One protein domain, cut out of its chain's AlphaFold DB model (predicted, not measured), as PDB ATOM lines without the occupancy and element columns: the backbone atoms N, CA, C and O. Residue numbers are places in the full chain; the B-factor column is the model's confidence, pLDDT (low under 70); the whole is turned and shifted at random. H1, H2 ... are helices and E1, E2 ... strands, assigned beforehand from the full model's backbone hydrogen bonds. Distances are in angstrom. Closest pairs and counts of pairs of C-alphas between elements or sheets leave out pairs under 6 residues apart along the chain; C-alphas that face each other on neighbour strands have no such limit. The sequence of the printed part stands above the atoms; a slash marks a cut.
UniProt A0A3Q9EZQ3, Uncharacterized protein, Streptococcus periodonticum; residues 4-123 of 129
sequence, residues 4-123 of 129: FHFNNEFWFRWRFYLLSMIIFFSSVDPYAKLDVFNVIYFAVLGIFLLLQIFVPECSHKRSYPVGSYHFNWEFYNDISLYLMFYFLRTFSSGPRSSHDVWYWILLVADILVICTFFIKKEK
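Overview. This is residues 4 to 123 of the 129 residues of an uncharacterized protein of Streptococcus periodonticum (UniProt A0A3Q9EZQ3). Four helices run nearly alongside one another, alternating in direction: H1, H2 and H3 pack in a triangle, and H4 packs on H3 alone, away from H1 and H2. At one end of the helices lie two tiny two-stranded sheets, E1 with E2 and E3 with E4, joined by a long loop, residues 57 to 68; at the other end residues 96 to 102, of which 101 and 102 belong to H4, stick out. The printed part has 120 residues with four named helices and four named strands, in the order E1 H1 H2 E2 E3 H3 H4 E4; each sheet is antiparallel and the class is mostly helix. It is only just compact, close to loose, with a radius of gyration of the C-alphas of 16.3 A and spans of 49 by 34 by 19 A.

Along the chain. Begin with the first sheet: find C-alpha 4 at (-14.056, -7.430, -20.824), where strand E1, residues 4 to 6, begins, and look to E2, residues 54 to 56. The second sheet is E3, residues 69 to 71, with E4, residues 119 to 121, which ends at C-alpha 121 at (2.899, -19.044, -30.924). H1 spans residues 14 to 27 over 20.0 A, and H2 spans residues 36 to 53 over 25.6 A. H3 spans residues 79 to 91 over 19.6 A. Find C-alpha 101 at (24.175, -8.699, -9.780); from there H4 runs 26.4 A to residue 118.

Arrangement. Look first at E1 and E2, antiparallel neighbours, where N 5 and O 55 are 2.9 A apart, within hydrogen-bond range. In the antiparallel pair E3 and E4, N 70 and O 120 are likewise within range at 2.9 A. H3 is the hub and touches three helices. It touches H1, the same way at a shallow tilt of 6 degrees, with the C-alphas of Ile 22 and Tyr 86 closest at 6.5 A. Residues 37 to 45 of H2 alone touch H3, closest at the C-alphas of Tyr 41 and Arg 89, 7.4 A. H1 and H2 form a helical hairpin, closest at the C-alphas of Ile 23 and Leu 45, 6.9 A; H1, H2 and H3 make an up and down bundle, each running against the one before. H3 and H4 form another helical hairpin, closest at the C-alphas of Phe 91 and Leu 107, 6.9 A. H4 is apart from H1 and H2. Every O i to N i+4 pair is within hydrogen-bond range in H1 and H2, against 7 of 9 in H3 and 12 of 14 in H4.

Size, cuts and confidence. The C-alphas farthest apart are those of Lys 61 and Ser 97, 49.6 A. The printed part has no cut, and the long link is that from E2 to E3, 12 residues. Look there for low confidence: residues 58 to 63 are under 70, while the mean pLDDT of the printed part is 84.7.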
ATOM      1  N   PHE A   4     -14.114  -6.652 -22.056       84.69
ATOM      2  CA  PHE A   4     -14.056  -7.430 -20.824       84.69
ATOM      3  C   PHE A   4     -15.478  -7.693 -20.347       84.69
ATOM      4  O   PHE A   4     -16.325  -6.799 -20.418       84.69
ATOM      5  N   HIS A   5     -15.725  -8.906 -19.869       88.75
ATOM      6  CA  HIS A   5     -16.979  -9.284 -19.236       88.75
ATOM      7  C   HIS A   5     -16.716  -9.730 -17.802       88.75
ATOM      8  O   HIS A   5     -15.641 -10.229 -17.467       88.75
ATOM      9  N   PHE A   6     -17.706  -9.527 -16.943       89.38
ATOM     10  CA  PHE A   6     -17.639  -9.988 -15.566       89.38
ATOM     11  C   PHE A   6     -17.861 -11.504 -15.517       89.38
ATOM     12  O   PHE A   6     -18.865 -12.016 -16.013       89.38
ATOM     13  N   ASN A   7     -16.916 -12.226 -14.925       88.12
ATOM     14  CA  ASN A   7     -16.938 -13.678 -14.817       88.12
ATOM     15  C   ASN A   7     -17.651 -14.104 -13.525       88.12
ATOM     16  O   ASN A   7     -16.999 -14.336 -12.517       88.12
ATOM     17  N   ASN A   8     -18.977 -14.257 -13.543       87.00
ATOM     18  CA  ASN A   8     -19.769 -14.630 -12.353       87.00
ATOM     19  C   ASN A   8     -19.255 -15.879 -11.604       87.00
ATOM     20  O   ASN A   8     -19.478 -16.017 -10.404       87.00
ATOM     21  N   GLU A   9     -18.553 -16.780 -12.289       88.94
ATOM     22  CA  GLU A   9     -18.027 -18.016 -11.713       88.94
ATOM     23  C   GLU A   9     -16.626 -17.875 -11.106       88.94
ATOM     24  O   GLU A   9     -16.073 -18.872 -10.640       88.94
ATOM     25  N   PHE A  10     -16.005 -16.688 -11.125       85.06
ATOM     26  CA  PHE A  10     -14.604 -16.539 -10.712       85.06
ATOM     27  C   PHE A  10     -14.355 -17.062  -9.291       85.06
ATOM     28  O   PHE A  10     -13.355 -17.743  -9.068       85.06
ATOM     29  N   TRP A  11     -15.302 -16.840  -8.374       85.88
ATOM     30  CA  TRP A  11     -15.245 -17.305  -6.987       85.88
ATOM     31  C   TRP A  11     -15.237 -18.831  -6.850       85.88
ATOM     32  O   TRP A  11     -14.831 -19.332  -5.816       85.88
ATOM     33  N   PHE A  12     -15.667 -19.598  -7.853       88.50
ATOM     34  CA  PHE A  12     -15.653 -21.066  -7.800       88.50
ATOM     35  C   PHE A  12     -14.408 -21.674  -8.455       88.50
ATOM     36  O   PHE A  12     -14.223 -22.890  -8.454       88.50
ATOM     37  N   ARG A  13     -13.525 -20.848  -9.024       90.06
ATOM     38  CA  ARG A  13     -12.318 -21.312  -9.712       90.06
ATOM     39  C   ARG A  13     -11.161 -21.402  -8.714       90.06
ATOM     40  O   ARG A  13     -10.858 -20.432  -8.029       90.06
ATOM     41  N   TRP A  14     -10.440 -22.528  -8.694       90.62
ATOM     42  CA  TRP A  14      -9.265 -22.737  -7.824       90.62
ATOM     43  C   TRP A  14      -8.233 -21.600  -7.912       90.62
ATOM     44  O   TRP A  14      -7.642 -21.209  -6.908       90.62
ATOM     45  N   ARG A  15      -8.055 -21.028  -9.109       91.69
ATOM     46  CA  ARG A  15      -7.106 -19.941  -9.388       91.69
ATOM     47  C   ARG A  15      -7.376 -18.656  -8.606       91.69
ATOM     48  O   ARG A  15      -6.432 -17.943  -8.275       91.69
ATOM     49  N   PHE A  16      -8.640 -18.388  -8.283       92.12
ATOM     50  CA  PHE A  16      -9.018 -17.243  -7.462       92.12
ATOM     51  C   PHE A  16      -8.530 -17.432  -6.032       92.12
ATOM     52  O   PHE A  16      -7.913 -16.534  -5.461       92.12
ATOM     53  N   TYR A  17      -8.731 -18.630  -5.482       92.75
ATOM     54  CA  TYR A  17      -8.268 -18.973  -4.144       92.75
ATOM     55  C   TYR A  17      -6.747 -18.988  -4.053       92.75
ATOM     56  O   TYR A  17      -6.209 -18.418  -3.110       92.75
ATOM     57  N   LEU A  18      -6.043 -19.560  -5.036       93.31
ATOM     58  CA  LEU A  18      -4.578 -19.538  -5.038       93.31
ATOM     59  C   LEU A  18      -4.027 -18.115  -5.102       93.31
ATOM     60  O   LEU A  18      -3.154 -17.772  -4.311       93.31
ATOM     61  N   LEU A  19      -4.549 -17.270  -5.996       94.50
ATOM     62  CA  LEU A  19      -4.094 -15.884  -6.082       94.50
ATOM     63  C   LEU A  19      -4.406 -15.104  -4.801       94.50
ATOM     64  O   LEU A  19      -3.542 -14.398  -4.290       94.50
ATOM     65  N   SER A  20      -5.611 -15.276  -4.252       93.56
ATOM     66  CA  SER A  20      -6.011 -14.652  -2.985       93.56
ATOM     67  C   SER A  20      -5.115 -15.099  -1.832       93.56
ATOM     68  O   SER A  20      -4.721 -14.283  -1.006       93.56
ATOM     69  N   MET A  21      -4.743 -16.379  -1.804       93.81
ATOM     70  CA  MET A  21      -3.839 -16.946  -0.811       93.81
ATOM     71  C   MET A  21      -2.427 -16.357  -0.938       93.81
ATOM     72  O   MET A  21      -1.846 -15.965   0.070       93.81
ATOM     73  N   ILE A  22      -1.900 -16.219  -2.162       93.25
ATOM     74  CA  ILE A  22      -0.604 -15.565  -2.417       93.25
ATOM     75  C   ILE A  22      -0.638 -14.107  -1.948       93.25
ATOM     76  O   ILE A  22       0.270 -13.683  -1.236       93.25
ATOM     77  N   ILE A  23      -1.688 -13.351  -2.291       93.12
ATOM     78  CA  ILE A  23      -1.860 -11.959  -1.850       93.12
ATOM     79  C   ILE A  23      -1.900 -11.888  -0.322       93.12
ATOM     80  O   ILE A  23      -1.158 -11.107   0.274       93.12
ATOM     81  N   PHE A  24      -2.725 -12.725   0.313       92.06
ATOM     82  CA  PHE A  24      -2.884 -12.746   1.763       92.06
ATOM     83  C   PHE A  24      -1.557 -13.040   2.466       92.06
ATOM     84  O   PHE A  24      -1.101 -12.207   3.248       92.06
ATOM     85  N   PHE A  25      -0.891 -14.153   2.138       89.38
ATOM     86  CA  PHE A  25       0.393 -14.510   2.751       89.38
ATOM     87  C   PHE A  25       1.479 -13.470   2.493       89.38
ATOM     88  O   PHE A  25       2.265 -13.172   3.388       89.38
ATOM     89  N   SER A  26       1.491 -12.865   1.305       88.38
ATOM     90  CA  SER A  26       2.441 -11.798   0.994       88.38
ATOM     91  C   SER A  26       2.206 -10.550   1.841       88.38
ATOM     92  O   SER A  26       3.171  -9.867   2.179       88.38
ATOM     93  N   SER A  27       0.943 -10.248   2.170       87.31
ATOM     94  CA  SER A  27       0.539  -9.054   2.928       87.31
ATOM     95  C   SER A  27       0.736  -9.179   4.438       87.31
ATOM     96  O   SER A  27       0.989  -8.177   5.099       87.31
ATOM     97  N   VAL A  28       0.638 -10.396   4.983       87.25
ATOM     98  CA  VAL A  28       0.851 -10.665   6.419       87.25
ATOM     99  C   VAL A  28       2.313 -10.959   6.757       87.25
ATOM    100  O   VAL A  28       2.645 -11.181   7.920       87.25
ATOM    101  N   ASP A  29       3.187 -10.981   5.753       81.38
ATOM    102  CA  ASP A  29       4.619 -11.151   5.945       81.38
ATOM    103  C   ASP A  29       5.188  -9.948   6.726       81.38
ATOM    104  O   ASP A  29       5.094  -8.813   6.252       81.38
ATOM    105  N   PRO A  30       5.806 -10.166   7.903       75.50
ATOM    106  CA  PRO A  30       6.353  -9.089   8.729       75.50
ATOM    107  C   PRO A  30       7.480  -8.301   8.043       75.50
ATOM    108  O   PRO A  30       7.826  -7.207   8.492       75.50
ATOM    109  N   TYR A  31       8.061  -8.836   6.967       72.06
ATOM    110  CA  TYR A  31       9.088  -8.176   6.167       72.06
ATOM    111  C   TYR A  31       8.521  -7.393   4.972       72.06
ATOM    112  O   TYR A  31       9.295  -6.746   4.263       72.06
ATOM    113  N   ALA A  32       7.199  -7.404   4.753       72.81
ATOM    114  CA  ALA A  32       6.546  -6.595   3.729       72.81
ATOM    115  C   ALA A  32       6.661  -5.106   4.083       72.81
ATOM    116  O   ALA A  32       6.011  -4.606   5.002       72.81
ATOM    117  N   LYS A  33       7.501  -4.375   3.347       81.31
ATOM    118  CA  LYS A  33       7.659  -2.925   3.492       81.31
ATOM    119  C   LYS A  33       6.979  -2.213   2.330       81.31
ATOM    120  O   LYS A  33       6.816  -2.768   1.248       81.31
ATOM    121  N   LEU A  34       6.609  -0.951   2.539       82.75
ATOM    122  CA  LEU A  34       6.160  -0.068   1.458       82.75
ATOM    123  C   LEU A  34       7.362   0.423   0.639       82.75
ATOM    124  O   LEU A  34       7.720   1.597   0.672       82.75
ATOM    125  N   ASP A  35       8.006  -0.496  -0.070       86.88
ATOM    126  CA  ASP A  35       9.057  -0.206  -1.040       86.88
ATOM    127  C   ASP A  35       8.577  -0.455  -2.477       86.88
ATOM    128  O   ASP A  35       7.524  -1.046  -2.724       86.88
ATOM    129  N   VAL A  36       9.366   0.022  -3.438       86.38
ATOM    130  CA  VAL A  36       9.027  -0.023  -4.865       86.38
ATOM    131  C   VAL A  36       8.814  -1.459  -5.359       86.38
ATOM    132  O   VAL A  36       7.911  -1.684  -6.163       86.38
ATOM    133  N   PHE A  37       9.587  -2.437  -4.879       85.81
ATOM    134  CA  PHE A  37       9.471  -3.825  -5.331       85.81
ATOM    135  C   PHE A  37       8.189  -4.469  -4.811       85.81
ATOM    136  O   PHE A  37       7.462  -5.088  -5.588       85.81
ATOM    137  N   ASN A  38       7.864  -4.256  -3.535       88.19
ATOM    138  CA  ASN A  38       6.602  -4.698  -2.951       88.19
ATOM    139  C   ASN A  38       5.395  -4.032  -3.631       88.19
ATOM    140  O   ASN A  38       4.429  -4.715  -3.970       88.19
ATOM    141  N   VAL A  39       5.455  -2.725  -3.910       90.19
ATOM    142  CA  VAL A  39       4.382  -2.010  -4.625       90.19
ATOM    143  C   VAL A  39       4.164  -2.587  -6.022       90.19
ATOM    144  O   VAL A  39       3.024  -2.868  -6.390       90.19
ATOM    145  N   ILE A  40       5.236  -2.808  -6.789       89.81
ATOM    146  CA  ILE A  40       5.144  -3.424  -8.119       89.81
ATOM    147  C   ILE A  40       4.555  -4.833  -8.007       89.81
ATOM    148  O   ILE A  40       3.632  -5.168  -8.747       89.81
ATOM    149  N   TYR A  41       5.039  -5.639  -7.062       91.19
ATOM    150  CA  TYR A  41       4.566  -7.003  -6.848       91.19
ATOM    151  C   TYR A  41       3.057  -7.054  -6.564       91.19
ATOM    152  O   TYR A  41       2.317  -7.742  -7.270       91.19
ATOM    153  N   PHE A  42       2.565  -6.270  -5.600       92.81
ATOM    154  CA  PHE A  42       1.135  -6.224  -5.286       92.81
ATOM    155  C   PHE A  42       0.295  -5.606  -6.405       92.81
ATOM    156  O   PHE A  42      -0.827  -6.058  -6.628       92.81
ATOM    157  N   ALA A  43       0.819  -4.622  -7.142       93.25
ATOM    158  CA  ALA A  43       0.136  -4.075  -8.310       93.25
ATOM    159  C   ALA A  43      -0.055  -5.145  -9.393       93.25
ATOM    160  O   ALA A  43      -1.150  -5.271  -9.942       93.25
ATOM    161  N   VAL A  44       0.972  -5.962  -9.653       92.12
ATOM    162  CA  VAL A  44       0.882  -7.103 -10.570       92.12
ATOM    163  C   VAL A  44      -0.186  -8.076 -10.075       92.12
ATOM    164  O   VAL A  44      -1.150  -8.317 -10.796       92.12
ATOM    165  N   LEU A  45      -0.102  -8.570  -8.835       94.31
ATOM    166  CA  LEU A  45      -1.111  -9.497  -8.298       94.31
ATOM    167  C   LEU A  45      -2.536  -8.923  -8.353       94.31
ATOM    168  O   LEU A  45      -3.476  -9.642  -8.691       94.31
ATOM    169  N   GLY A  46      -2.696  -7.628  -8.073       94.44
ATOM    170  CA  GLY A  46      -3.971  -6.920  -8.168       94.44
ATOM    171  C   GLY A  46      -4.516  -6.872  -9.595       94.44
ATOM    172  O   GLY A  46      -5.694  -7.155  -9.808       94.44
ATOM    173  N   ILE A  47      -3.671  -6.596 -10.593       92.56
ATOM    174  CA  ILE A  47      -4.054  -6.664 -12.011       92.56
ATOM    175  C   ILE A  47      -4.495  -8.085 -12.376       92.56
ATOM    176  O   ILE A  47      -5.524  -8.258 -13.025       92.56
ATOM    177  N   PHE A  48      -3.769  -9.110 -11.926       92.00
ATOM    178  CA  PHE A  48      -4.149 -10.504 -12.161       92.00
ATOM    179  C   PHE A  48      -5.484 -10.857 -11.510       92.00
ATOM    180  O   PHE A  48      -6.300 -11.539 -12.126       92.00
ATOM    181  N   LEU A  49      -5.744 -10.354 -10.304       93.19
ATOM    182  CA  LEU A  49      -7.018 -10.547  -9.620       93.19
ATOM    183  C   LEU A  49      -8.155  -9.898 -10.413       93.19
ATOM    184  O   LEU A  49      -9.166 -10.543 -10.680       93.19
ATOM    185  N   LEU A  50      -7.955  -8.657 -10.866       92.25
ATOM    186  CA  LEU A  50      -8.911  -7.966 -11.725       92.25
ATOM    187  C   LEU A  50      -9.154  -8.719 -13.032       92.25
ATOM    188  O   LEU A  50     -10.300  -8.799 -13.450       92.25
ATOM    189  N   LEU A  51      -8.133  -9.321 -13.645       90.00
ATOM    190  CA  LEU A  51      -8.287 -10.123 -14.866       90.00
ATOM    191  C   LEU A  51      -9.046 -11.440 -14.641       90.00
ATOM    192  O   LEU A  51      -9.662 -11.957 -15.571       90.00
ATOM    193  N   GLN A  52      -9.043 -11.989 -13.423       89.81
ATOM    194  CA  GLN A  52      -9.873 -13.153 -13.095       89.81
ATOM    195  C   GLN A  52     -11.351 -12.788 -12.899       89.81
ATOM    196  O   GLN A  52     -12.228 -13.607 -13.198       89.81
ATOM    197  N   ILE A  53     -11.608 -11.573 -12.406       90.88
ATOM    198  CA  ILE A  53     -12.946 -11.006 -12.198       90.88
ATOM    199  C   ILE A  53     -13.529 -10.512 -13.528       90.88
ATOM    200  O   ILE A  53     -14.669 -10.821 -13.871       90.88
ATOM    201  N   PHE A  54     -12.731  -9.761 -14.283       90.00
ATOM    202  CA  PHE A  54     -13.051  -9.187 -15.581       90.00
ATOM    203  C   PHE A  54     -12.249  -9.918 -16.649       90.00
ATOM    204  O   PHE A  54     -11.117  -9.557 -16.971       90.00
ATOM    205  N   VAL A  55     -12.852 -10.968 -17.196       84.56
ATOM    206  CA  VAL A  55     -12.212 -11.817 -18.192       84.56
ATOM    207  C   VAL A  55     -12.378 -11.173 -19.571       84.56
ATOM    208  O   VAL A  55     -13.468 -10.710 -19.923       84.56
ATOM    209  N   PRO A  56     -11.318 -11.120 -20.387       80.75
ATOM    210  CA  PRO A  56     -11.430 -10.623 -21.746       80.75
ATOM    211  C   PRO A  56     -12.308 -11.569 -22.571       80.75
ATOM    212  O   PRO A  56     -12.071 -12.774 -22.615       80.75
ATOM    213  N   GLU A  57     -13.317 -11.020 -23.247       73.50
ATOM    214  CA  GLU A  57     -14.100 -11.691 -24.285       73.50
ATOM    215  C   GLU A  57     -13.188 -11.973 -25.479       73.50
ATOM    216  O   GLU A  57     -13.115 -11.234 -26.466       73.50
ATOM    217  N   CYS A  58     -12.432 -13.053 -25.365       65.56
ATOM    218  CA  CYS A  58     -11.652 -13.563 -26.465       65.56
ATOM    219  C   CYS A  58     -12.587 -14.371 -27.335       65.56
ATOM    220  O   CYS A  58     -13.154 -15.376 -26.914       65.56
ATOM    221  N   SER A  59     -12.770 -13.915 -28.572       55.44
ATOM    222  CA  SER A  59     -13.389 -14.750 -29.584       55.44
ATOM    223  C   SER A  59     -12.502 -15.981 -29.758       55.44
ATOM    224  O   SER A  59     -11.514 -15.932 -30.489       55.44
ATOM    225  N   HIS A  60     -12.863 -17.094 -29.114       55.59
ATOM    226  CA  HIS A  60     -12.276 -18.417 -29.354       55.59
ATOM    227  C   HIS A  60     -12.375 -18.835 -30.840       55.59
ATOM    228  O   HIS A  60     -11.800 -19.837 -31.241       55.59
ATOM    229  N   LYS A  61     -13.084 -18.057 -31.676       50.03
ATOM    230  CA  LYS A  61     -13.188 -18.209 -33.135       50.03
ATOM    231  C   LYS A  61     -12.144 -17.412 -33.926       50.03
ATOM    232  O   LYS A  61     -12.226 -17.366 -35.152       50.03
ATOM    233  N   ARG A  62     -11.201 -16.721 -33.278       59.31
ATOM    234  CA  ARG A  62     -10.138 -16.006 -33.991       59.31
ATOM    235  C   ARG A  62      -9.051 -17.003 -34.383       59.31
ATOM    236  O   ARG A  62      -8.107 -17.206 -33.634       59.31
ATOM    237  N   SER A  63      -9.196 -17.623 -35.551       67.44
ATOM    238  CA  SER A  63      -8.123 -18.421 -36.147       67.44
ATOM    239  C   SER A  63      -6.922 -17.513 -36.402       67.44
ATOM    240  O   SER A  63      -6.968 -16.617 -37.248       67.44
ATOM    241  N   TYR A  64      -5.865 -17.702 -35.617       73.56
ATOM    242  CA  TYR A  64      -4.586 -17.053 -35.852       73.56
ATOM    243  C   TYR A  64      -3.855 -17.804 -36.974       73.56
ATOM    244  O   TYR A  64      -3.931 -19.029 -37.037       73.56
ATOM    245  N   PRO A  65      -3.160 -17.109 -37.890       81.12
ATOM    246  CA  PRO A  65      -2.365 -17.793 -38.900       81.12
ATOM    247  C   PRO A  65      -1.229 -18.579 -38.235       81.12
ATOM    248  O   PRO A  65      -0.595 -18.096 -37.290       81.12
ATOM    249  N   VAL A  66      -0.952 -19.780 -38.744       85.44
ATOM    250  CA  VAL A  66       0.130 -20.643 -38.249       85.44
ATOM    251  C   VAL A  66       1.459 -19.886 -38.253       85.44
ATOM    252  O   VAL A  66       1.806 -19.205 -39.215       85.44
ATOM    253  N   GLY A  67       2.211 -19.995 -37.161       81.75
ATOM    254  CA  GLY A  67       3.489 -19.314 -36.978       81.75
ATOM    255  C   GLY A  67       3.382 -17.887 -36.440       81.75
ATOM    256  O   GLY A  67       4.413 -17.330 -36.057       81.75
ATOM    257  N   SER A  68       2.178 -17.311 -36.350       84.81
ATOM    258  CA  SER A  68       1.981 -16.001 -35.722       84.81
ATOM    259  C   SER A  68       2.052 -16.068 -34.196       84.81
ATOM    260  O   SER A  68       1.727 -17.082 -33.573       84.81
ATOM    261  N   TYR A  69       2.486 -14.961 -33.594       83.81
ATOM    262  CA  TYR A  69       2.481 -14.760 -32.149       83.81
ATOM    263  C   TYR A  69       1.256 -13.935 -31.763       83.81
ATOM    264  O   TYR A  69       0.989 -12.893 -32.363       83.81
ATOM    265  N   HIS A  70       0.522 -14.386 -30.756       84.88
ATOM    266  CA  HIS A  70      -0.638 -13.683 -30.228       84.88
ATOM    267  C   HIS A  70      -0.658 -13.740 -28.704       84.88
ATOM    268  O   HIS A  70       0.024 -14.546 -28.070       84.88
ATOM    269  N   PHE A  71      -1.444 -12.845 -28.112       84.06
ATOM    270  CA  PHE A  71      -1.584 -12.797 -26.668       84.06
ATOM    271  C   PHE A  71      -2.410 -13.991 -26.170       84.06
ATOM    272  O   PHE A  71      -3.526 -14.227 -26.638       84.06
ATOM    273  N   ASN A  72      -1.853 -14.740 -25.227       85.50
ATOM    274  CA  ASN A  72      -2.449 -15.924 -24.632       85.50
ATOM    275  C   ASN A  72      -3.435 -15.541 -23.532       85.50
ATOM    276  O   ASN A  72      -3.076 -15.494 -22.366       85.50
ATOM    277  N   TRP A  73      -4.696 -15.312 -23.860       81.00
ATOM    278  CA  TRP A  73      -5.675 -14.925 -22.843       81.00
ATOM    279  C   TRP A  73      -6.052 -16.029 -21.853       81.00
ATOM    280  O   TRP A  73      -6.729 -15.744 -20.879       81.00
ATOM    281  N   GLU A  74      -5.583 -17.259 -22.048       81.88
ATOM    282  CA  GLU A  74      -5.790 -18.371 -21.116       81.88
ATOM    283  C   GLU A  74      -4.601 -18.569 -20.161       81.88
ATOM    284  O   GLU A  74      -4.591 -19.534 -19.396       81.88
ATOM    285  N   PHE A  75      -3.616 -17.655 -20.160       84.69
ATOM    286  CA  PHE A  75      -2.401 -17.751 -19.336       84.69
ATOM    287  C   PHE A  75      -2.702 -18.013 -17.851       84.69
ATOM    288  O   PHE A  75      -1.959 -18.714 -17.175       84.69
ATOM    289  N   TYR A  76      -3.812 -17.477 -17.330       84.94
ATOM    290  CA  TYR A  76      -4.185 -17.581 -15.918       84.94
ATOM    291  C   TYR A  76      -4.743 -18.960 -15.543       84.94
ATOM    292  O   TYR A  76      -5.093 -19.177 -14.383       84.94
ATOM    293  N   ASN A  77      -4.889 -19.887 -16.489       86.12
ATOM    294  CA  ASN A  77      -5.230 -21.277 -16.185       86.12
ATOM    295  C   ASN A  77      -3.997 -22.125 -15.860       86.12
ATOM    296  O   ASN A  77      -4.152 -23.214 -15.314       86.12
ATOM    297  N   ASP A  78      -2.791 -21.649 -16.173       88.94
ATOM    298  CA  ASP A  78      -1.567 -22.396 -15.906       88.94
ATOM    299  C   ASP A  78      -1.156 -22.251 -14.435       88.94
ATOM    300  O   ASP A  78      -0.905 -21.147 -13.948       88.94
ATOM    301  N   ILE A  79      -1.079 -23.371 -13.712       89.12
ATOM    302  CA  ILE A  79      -0.667 -23.388 -12.303       89.12
ATOM    303  C   ILE A  79       0.776 -22.895 -12.115       89.12
ATOM    304  O   ILE A  79       1.093 -22.279 -11.095       89.12
ATOM    305  N   SER A  80       1.635 -23.106 -13.115       90.00
ATOM    306  CA  SER A  80       3.053 -22.735 -13.087       90.00
ATOM    307  C   SER A  80       3.232 -21.230 -12.918       90.00
ATOM    308  O   SER A  80       4.143 -20.789 -12.225       90.00
ATOM    309  N   LEU A  81       2.319 -20.433 -13.475       91.31
ATOM    310  CA  LEU A  81       2.322 -18.983 -13.323       91.31
ATOM    311  C   LEU A  81       2.116 -18.550 -11.860       91.31
ATOM    312  O   LEU A  81       2.788 -17.640 -11.380       91.31
ATOM    313  N   TYR A  82       1.224 -19.218 -11.124       91.25
ATOM    314  CA  TYR A  82       0.981 -18.926  -9.705       91.25
ATOM    315  C   TYR A  82       2.178 -19.318  -8.840       91.25
ATOM    316  O   TYR A  82       2.518 -18.600  -7.900       91.25
ATOM    317  N   LEU A  83       2.855 -20.419  -9.185       89.19
ATOM    318  CA  LEU A  83       4.121 -20.789  -8.557       89.19
ATOM    319  C   LEU A  83       5.191 -19.722  -8.813       89.19
ATOM    320  O   LEU A  83       5.887 -19.336  -7.879       89.19
ATOM    321  N   MET A  84       5.277 -19.177 -10.031       89.38
ATOM    322  CA  MET A  84       6.201 -18.077 -10.329       89.38
ATOM    323  C   MET A  84       5.898 -16.831  -9.494       89.38
ATOM    324  O   MET A  84       6.822 -16.242  -8.945       89.38
ATOM    325  N   PHE A  85       4.629 -16.456  -9.296       91.06
ATOM    326  CA  PHE A  85       4.291 -15.354  -8.382       91.06
ATOM    327  C   PHE A  85       4.679 -15.624  -6.936       91.06
ATOM    328  O   PHE A  85       5.096 -14.702  -6.232       91.06
ATOM    329  N   TYR A  86       4.546 -16.869  -6.491       87.56
ATOM    330  CA  TYR A  86       5.000 -17.264  -5.169       87.56
ATOM    331  C   TYR A  86       6.525 -17.124  -5.042       87.56
ATOM    332  O   TYR A  86       6.998 -16.520  -4.086       87.56
ATOM    333  N   PHE A  87       7.305 -17.584  -6.026       84.19
ATOM    334  CA  PHE A  87       8.763 -17.408  -6.017       84.19
ATOM    335  C   PHE A  87       9.182 -15.939  -6.114       84.19
ATOM    336  O   PHE A  87      10.069 -15.515  -5.372       84.19
ATOM    337  N   LEU A  88       8.486 -15.145  -6.934       86.75
ATOM    338  CA  LEU A  88       8.748 -13.717  -7.121       86.75
ATOM    339  C   LEU A  88       8.605 -12.912  -5.819       86.75
ATOM    340  O   LEU A  88       9.276 -11.895  -5.641       86.75
ATOM    341  N   ARG A  89       7.806 -13.400  -4.857       85.06
ATOM    342  CA  ARG A  89       7.740 -12.823  -3.507       85.06
ATOM    343  C   ARG A  89       9.121 -12.761  -2.849       85.06
ATOM    344  O   ARG A  89       9.438 -11.760  -2.214       85.06
ATOM    345  N   THR A  90       9.961 -13.773  -3.052       77.75
ATOM    346  CA  THR A  90      11.329 -13.830  -2.504       77.75
ATOM    347  C   THR A  90      12.196 -12.684  -3.024       77.75
ATOM    348  O   THR A  90      13.039 -12.172  -2.297       77.75
ATOM    349  N   PHE A  91      11.963 -12.239  -4.260       75.94
ATOM    350  CA  PHE A  91      12.664 -11.093  -4.835       75.94
ATOM    351  C   PHE A  91      12.043  -9.759  -4.408       75.94
ATOM    352  O   PHE A  91      12.744  -8.763  -4.290       75.94
ATOM    353  N   SER A  92      10.746  -9.712  -4.095       71.62
ATOM    354  CA  SER A  92      10.075  -8.460  -3.705       71.62
ATOM    355  C   SER A  92      10.569  -7.829  -2.390       71.62
ATOM    356  O   SER A  92      10.242  -6.679  -2.121       71.62
ATOM    357  N   SER A  93      11.406  -8.515  -1.600       71.38
ATOM    358  CA  SER A  93      12.137  -7.900  -0.478       71.38
ATOM    359  C   SER A  93      13.222  -6.906  -0.923       71.38
ATOM    360  O   SER A  93      13.814  -6.228  -0.082       71.38
ATOM    361  N   GLY A  94      13.500  -6.835  -2.227       71.94
ATOM    362  CA  GLY A  94      14.548  -6.010  -2.808       71.94
ATOM    363  C   GLY A  94      15.946  -6.623  -2.658       71.94
ATOM    364  O   GLY A  94      16.150  -7.561  -1.877       71.94
ATOM    365  N   PRO A  95      16.934  -6.102  -3.405       78.25
ATOM    366  CA  PRO A  95      18.306  -6.575  -3.314       78.25
ATOM    367  C   PRO A  95      18.941  -6.163  -1.980       78.25
ATOM    368  O   PRO A  95      18.722  -5.057  -1.484       78.25
ATOM    369  N   ARG A  96      19.811  -7.019  -1.426       75.06
ATOM    370  CA  ARG A  96      20.548  -6.713  -0.184       75.06
ATOM    371  C   ARG A  96      21.528  -5.543  -0.358       75.06
ATOM    372  O   ARG A  96      21.843  -4.852   0.607       75.06
ATOM    373  N   SER A  97      22.003  -5.325  -1.584       76.12
ATOM    374  CA  SER A  97      22.771  -4.150  -2.006       76.12
ATOM    375  C   SER A  97      22.473  -3.843  -3.474       76.12
ATOM    376  O   SER A  97      22.205  -4.758  -4.245       76.12
ATOM    377  N   SER A  98      22.566  -2.584  -3.904       71.88
ATOM    378  CA  SER A  98      22.333  -2.202  -5.311       71.88
ATOM    379  C   SER A  98      23.225  -2.950  -6.313       71.88
ATOM    380  O   SER A  98      22.841  -3.111  -7.469       71.88
ATOM    381  N   HIS A  99      24.386  -3.431  -5.864       80.12
ATOM    382  CA  HIS A  99      25.366  -4.173  -6.660       80.12
ATOM    383  C   HIS A  99      25.156  -5.692  -6.646       80.12
ATOM    384  O   HIS A  99      26.020  -6.426  -7.119       80.12
ATOM    385  N   ASP A 100      24.038  -6.179  -6.109       85.56
ATOM    386  CA  ASP A 100      23.709  -7.602  -6.125       85.56
ATOM    387  C   ASP A 100      23.318  -8.048  -7.545       85.56
ATOM    388  O   ASP A 100      22.152  -8.074  -7.934       85.56
ATOM    389  N   VAL A 101      24.332  -8.337  -8.364       86.38
ATOM    390  CA  VAL A 101      24.175  -8.699  -9.780       86.38
ATOM    391  C   VAL A 101      23.316  -9.955  -9.940       86.38
ATOM    392  O   VAL A 101      22.506 -10.023 -10.863       86.38
ATOM    393  N   TRP A 102      23.449 -10.927  -9.034       84.75
ATOM    394  CA  TRP A 102      22.675 -12.167  -9.084       84.75
ATOM    395  C   TRP A 102      21.189 -11.922  -8.873       84.75
ATOM    396  O   TRP A 102      20.382 -12.473  -9.622       84.75
ATOM    397  N   TYR A 103      20.830 -11.053  -7.925       85.75
ATOM    398  CA  TYR A 103      19.444 -10.628  -7.744       85.75
ATOM    399  C   TYR A 103      18.856 -10.069  -9.047       85.75
ATOM    400  O   TYR A 103      17.780 -10.485  -9.470       85.75
ATOM    401  N   TRP A 104      19.579  -9.171  -9.725       85.44
ATOM    402  CA  TRP A 104      19.098  -8.554 -10.963       85.44
ATOM    403  C   TRP A 104      18.985  -9.545 -12.124       85.44
ATOM    404  O   TRP A 104      18.006  -9.494 -12.864       85.44
ATOM    405  N   ILE A 105      19.952 -10.458 -12.276       87.69
ATOM    406  CA  ILE A 105      19.907 -11.508 -13.306       87.69
ATOM    407  C   ILE A 105      18.676 -12.394 -13.107       87.69
ATOM    408  O   ILE A 105      17.941 -12.641 -14.062       87.69
ATOM    409  N   LEU A 106      18.440 -12.849 -11.875       86.44
ATOM    410  CA  LEU A 106      17.307 -13.713 -11.554       86.44
ATOM    411  C   LEU A 106      15.975 -12.982 -11.738       86.44
ATOM    412  O   LEU A 106      15.075 -13.518 -12.374       86.44
ATOM    413  N   LEU A 107      15.880 -11.726 -11.293       85.75
ATOM    414  CA  LEU A 107      14.682 -10.909 -11.481       85.75
ATOM    415  C   LEU A 107      14.343 -10.723 -12.969       85.75
ATOM    416  O   LEU A 107      13.187 -10.851 -13.367       85.75
ATOM    417  N   VAL A 108      15.343 -10.433 -13.807       87.81
ATOM    418  CA  VAL A 108      15.145 -10.308 -15.260       87.81
ATOM    419  C   VAL A 108      14.723 -11.644 -15.871       87.81
ATOM    420  O   VAL A 108      13.829 -11.663 -16.716       87.81
ATOM    421  N   ALA A 109      15.320 -12.758 -15.438       87.69
ATOM    422  CA  ALA A 109      14.941 -14.090 -15.902       87.69
ATOM    423  C   ALA A 109      13.477 -14.417 -15.562       87.69
ATOM    424  O   ALA A 109      12.735 -14.836 -16.451       87.69
ATOM    425  N   ASP A 110      13.034 -14.142 -14.334       84.81
ATOM    426  CA  ASP A 110      11.646 -14.355 -13.910       84.81
ATOM    427  C   ASP A 110      10.666 -13.509 -14.731       84.81
ATOM    428  O   ASP A 110       9.653 -14.020 -15.215       84.81
ATOM    429  N   ILE A 111      10.982 -12.229 -14.966       85.31
ATOM    430  CA  ILE A 111      10.160 -11.343 -15.805       85.31
ATOM    431  C   ILE A 111      10.057 -11.893 -17.233       85.31
ATOM    432  O   ILE A 111       8.966 -11.922 -17.805       85.31
ATOM    433  N   LEU A 112      11.169 -12.354 -17.815       88.12
ATOM    434  CA  LEU A 112      11.172 -12.945 -19.153       88.12
ATOM    435  C   LEU A 112      10.317 -14.212 -19.210       88.12
ATOM    436  O   LEU A 112       9.535 -14.366 -20.147       88.12
ATOM    437  N   VAL A 113      10.416 -15.082 -18.203       87.06
ATOM    438  CA  VAL A 113       9.596 -16.294 -18.105       87.06
ATOM    439  C   VAL A 113       8.115 -15.932 -17.997       87.06
ATOM    440  O   VAL A 113       7.318 -16.457 -18.772       87.06
ATOM    441  N   ILE A 114       7.735 -14.980 -17.139       86.75
ATOM    442  CA  ILE A 114       6.347 -14.500 -17.029       86.75
ATOM    443  C   ILE A 114       5.848 -13.962 -18.379       86.75
ATOM    444  O   ILE A 114       4.746 -14.299 -18.811       86.75
ATOM    445  N   CYS A 115       6.677 -13.202 -19.101       86.31
ATOM    446  CA  CYS A 115       6.343 -12.707 -20.437       86.31
ATOM    447  C   CYS A 115       6.045 -13.829 -21.444       86.31
ATOM    448  O   CYS A 115       5.197 -13.645 -22.318       86.31
ATOM    449  N   THR A 116       6.677 -15.003 -21.318       87.06
ATOM    450  CA  THR A 116       6.365 -16.145 -22.193       87.06
ATOM    451  C   THR A 116       4.961 -16.710 -21.963       87.06
ATOM    452  O   THR A 116       4.342 -17.160 -22.922       87.06
ATOM    453  N   PHE A 117       4.398 -16.613 -20.751       86.88
ATOM    454  CA  PHE A 117       3.015 -17.042 -20.495       86.88
ATOM    455  C   PHE A 117       1.997 -16.180 -21.241       86.88
ATOM    456  O   PHE A 117       0.952 -16.687 -21.649       86.88
ATOM    457  N   PHE A 118       2.307 -14.899 -21.456       85.75
ATOM    458  CA  PHE A 118       1.442 -13.963 -22.170       85.75
ATOM    459  C   PHE A 118       1.469 -14.129 -23.684       85.75
ATOM    460  O   PHE A 118       0.554 -13.652 -24.350       85.75
ATOM    461  N   ILE A 119       2.493 -14.766 -24.253       86.69
ATOM    462  CA  ILE A 119       2.680 -14.839 -25.702       86.69
ATOM    463  C   ILE A 119       2.629 -16.299 -26.142       86.69
ATOM    464  O   ILE A 119       3.525 -17.087 -25.853       86.69
ATOM    465  N   LYS A 120       1.610 -16.651 -26.925       85.38
ATOM    466  CA  LYS A 120       1.487 -17.970 -27.547       85.38
ATOM    467  C   LYS A 120       1.840 -17.876 -29.027       85.38
ATOM    468  O   LYS A 120       1.409 -16.964 -29.732       85.38
ATOM    469  N   LYS A 121       2.643 -18.831 -29.497       85.12
ATOM    470  CA  LYS A 121       2.899 -19.044 -30.924       85.12
ATOM    471  C   LYS A 121       1.899 -20.064 -31.450       85.12
ATOM    472  O   LYS A 121       1.839 -21.173 -30.919       85.12
ATOM    473  N   GLU A 122       1.165 -19.706 -32.498       83.12
ATOM    474  CA  GLU A 122       0.260 -20.636 -33.166       83.12
ATOM    475  C   GLU A 122       1.084 -21.721 -33.868       83.12
ATOM    476  O   GLU A 122       1.937 -21.430 -34.715       83.12
ATOM    477  N   LYS A 123       0.885 -22.976 -33.467       79.75
ATOM    478  CA  LYS A 123       1.546 -24.129 -34.085       79.75
ATOM    479  C   LYS A 123       0.646 -24.658 -35.197       79.75
ATOM    480  O   LYS A 123      -0.568 -24.530 -35.110       79.75
TER     481      LYS A 123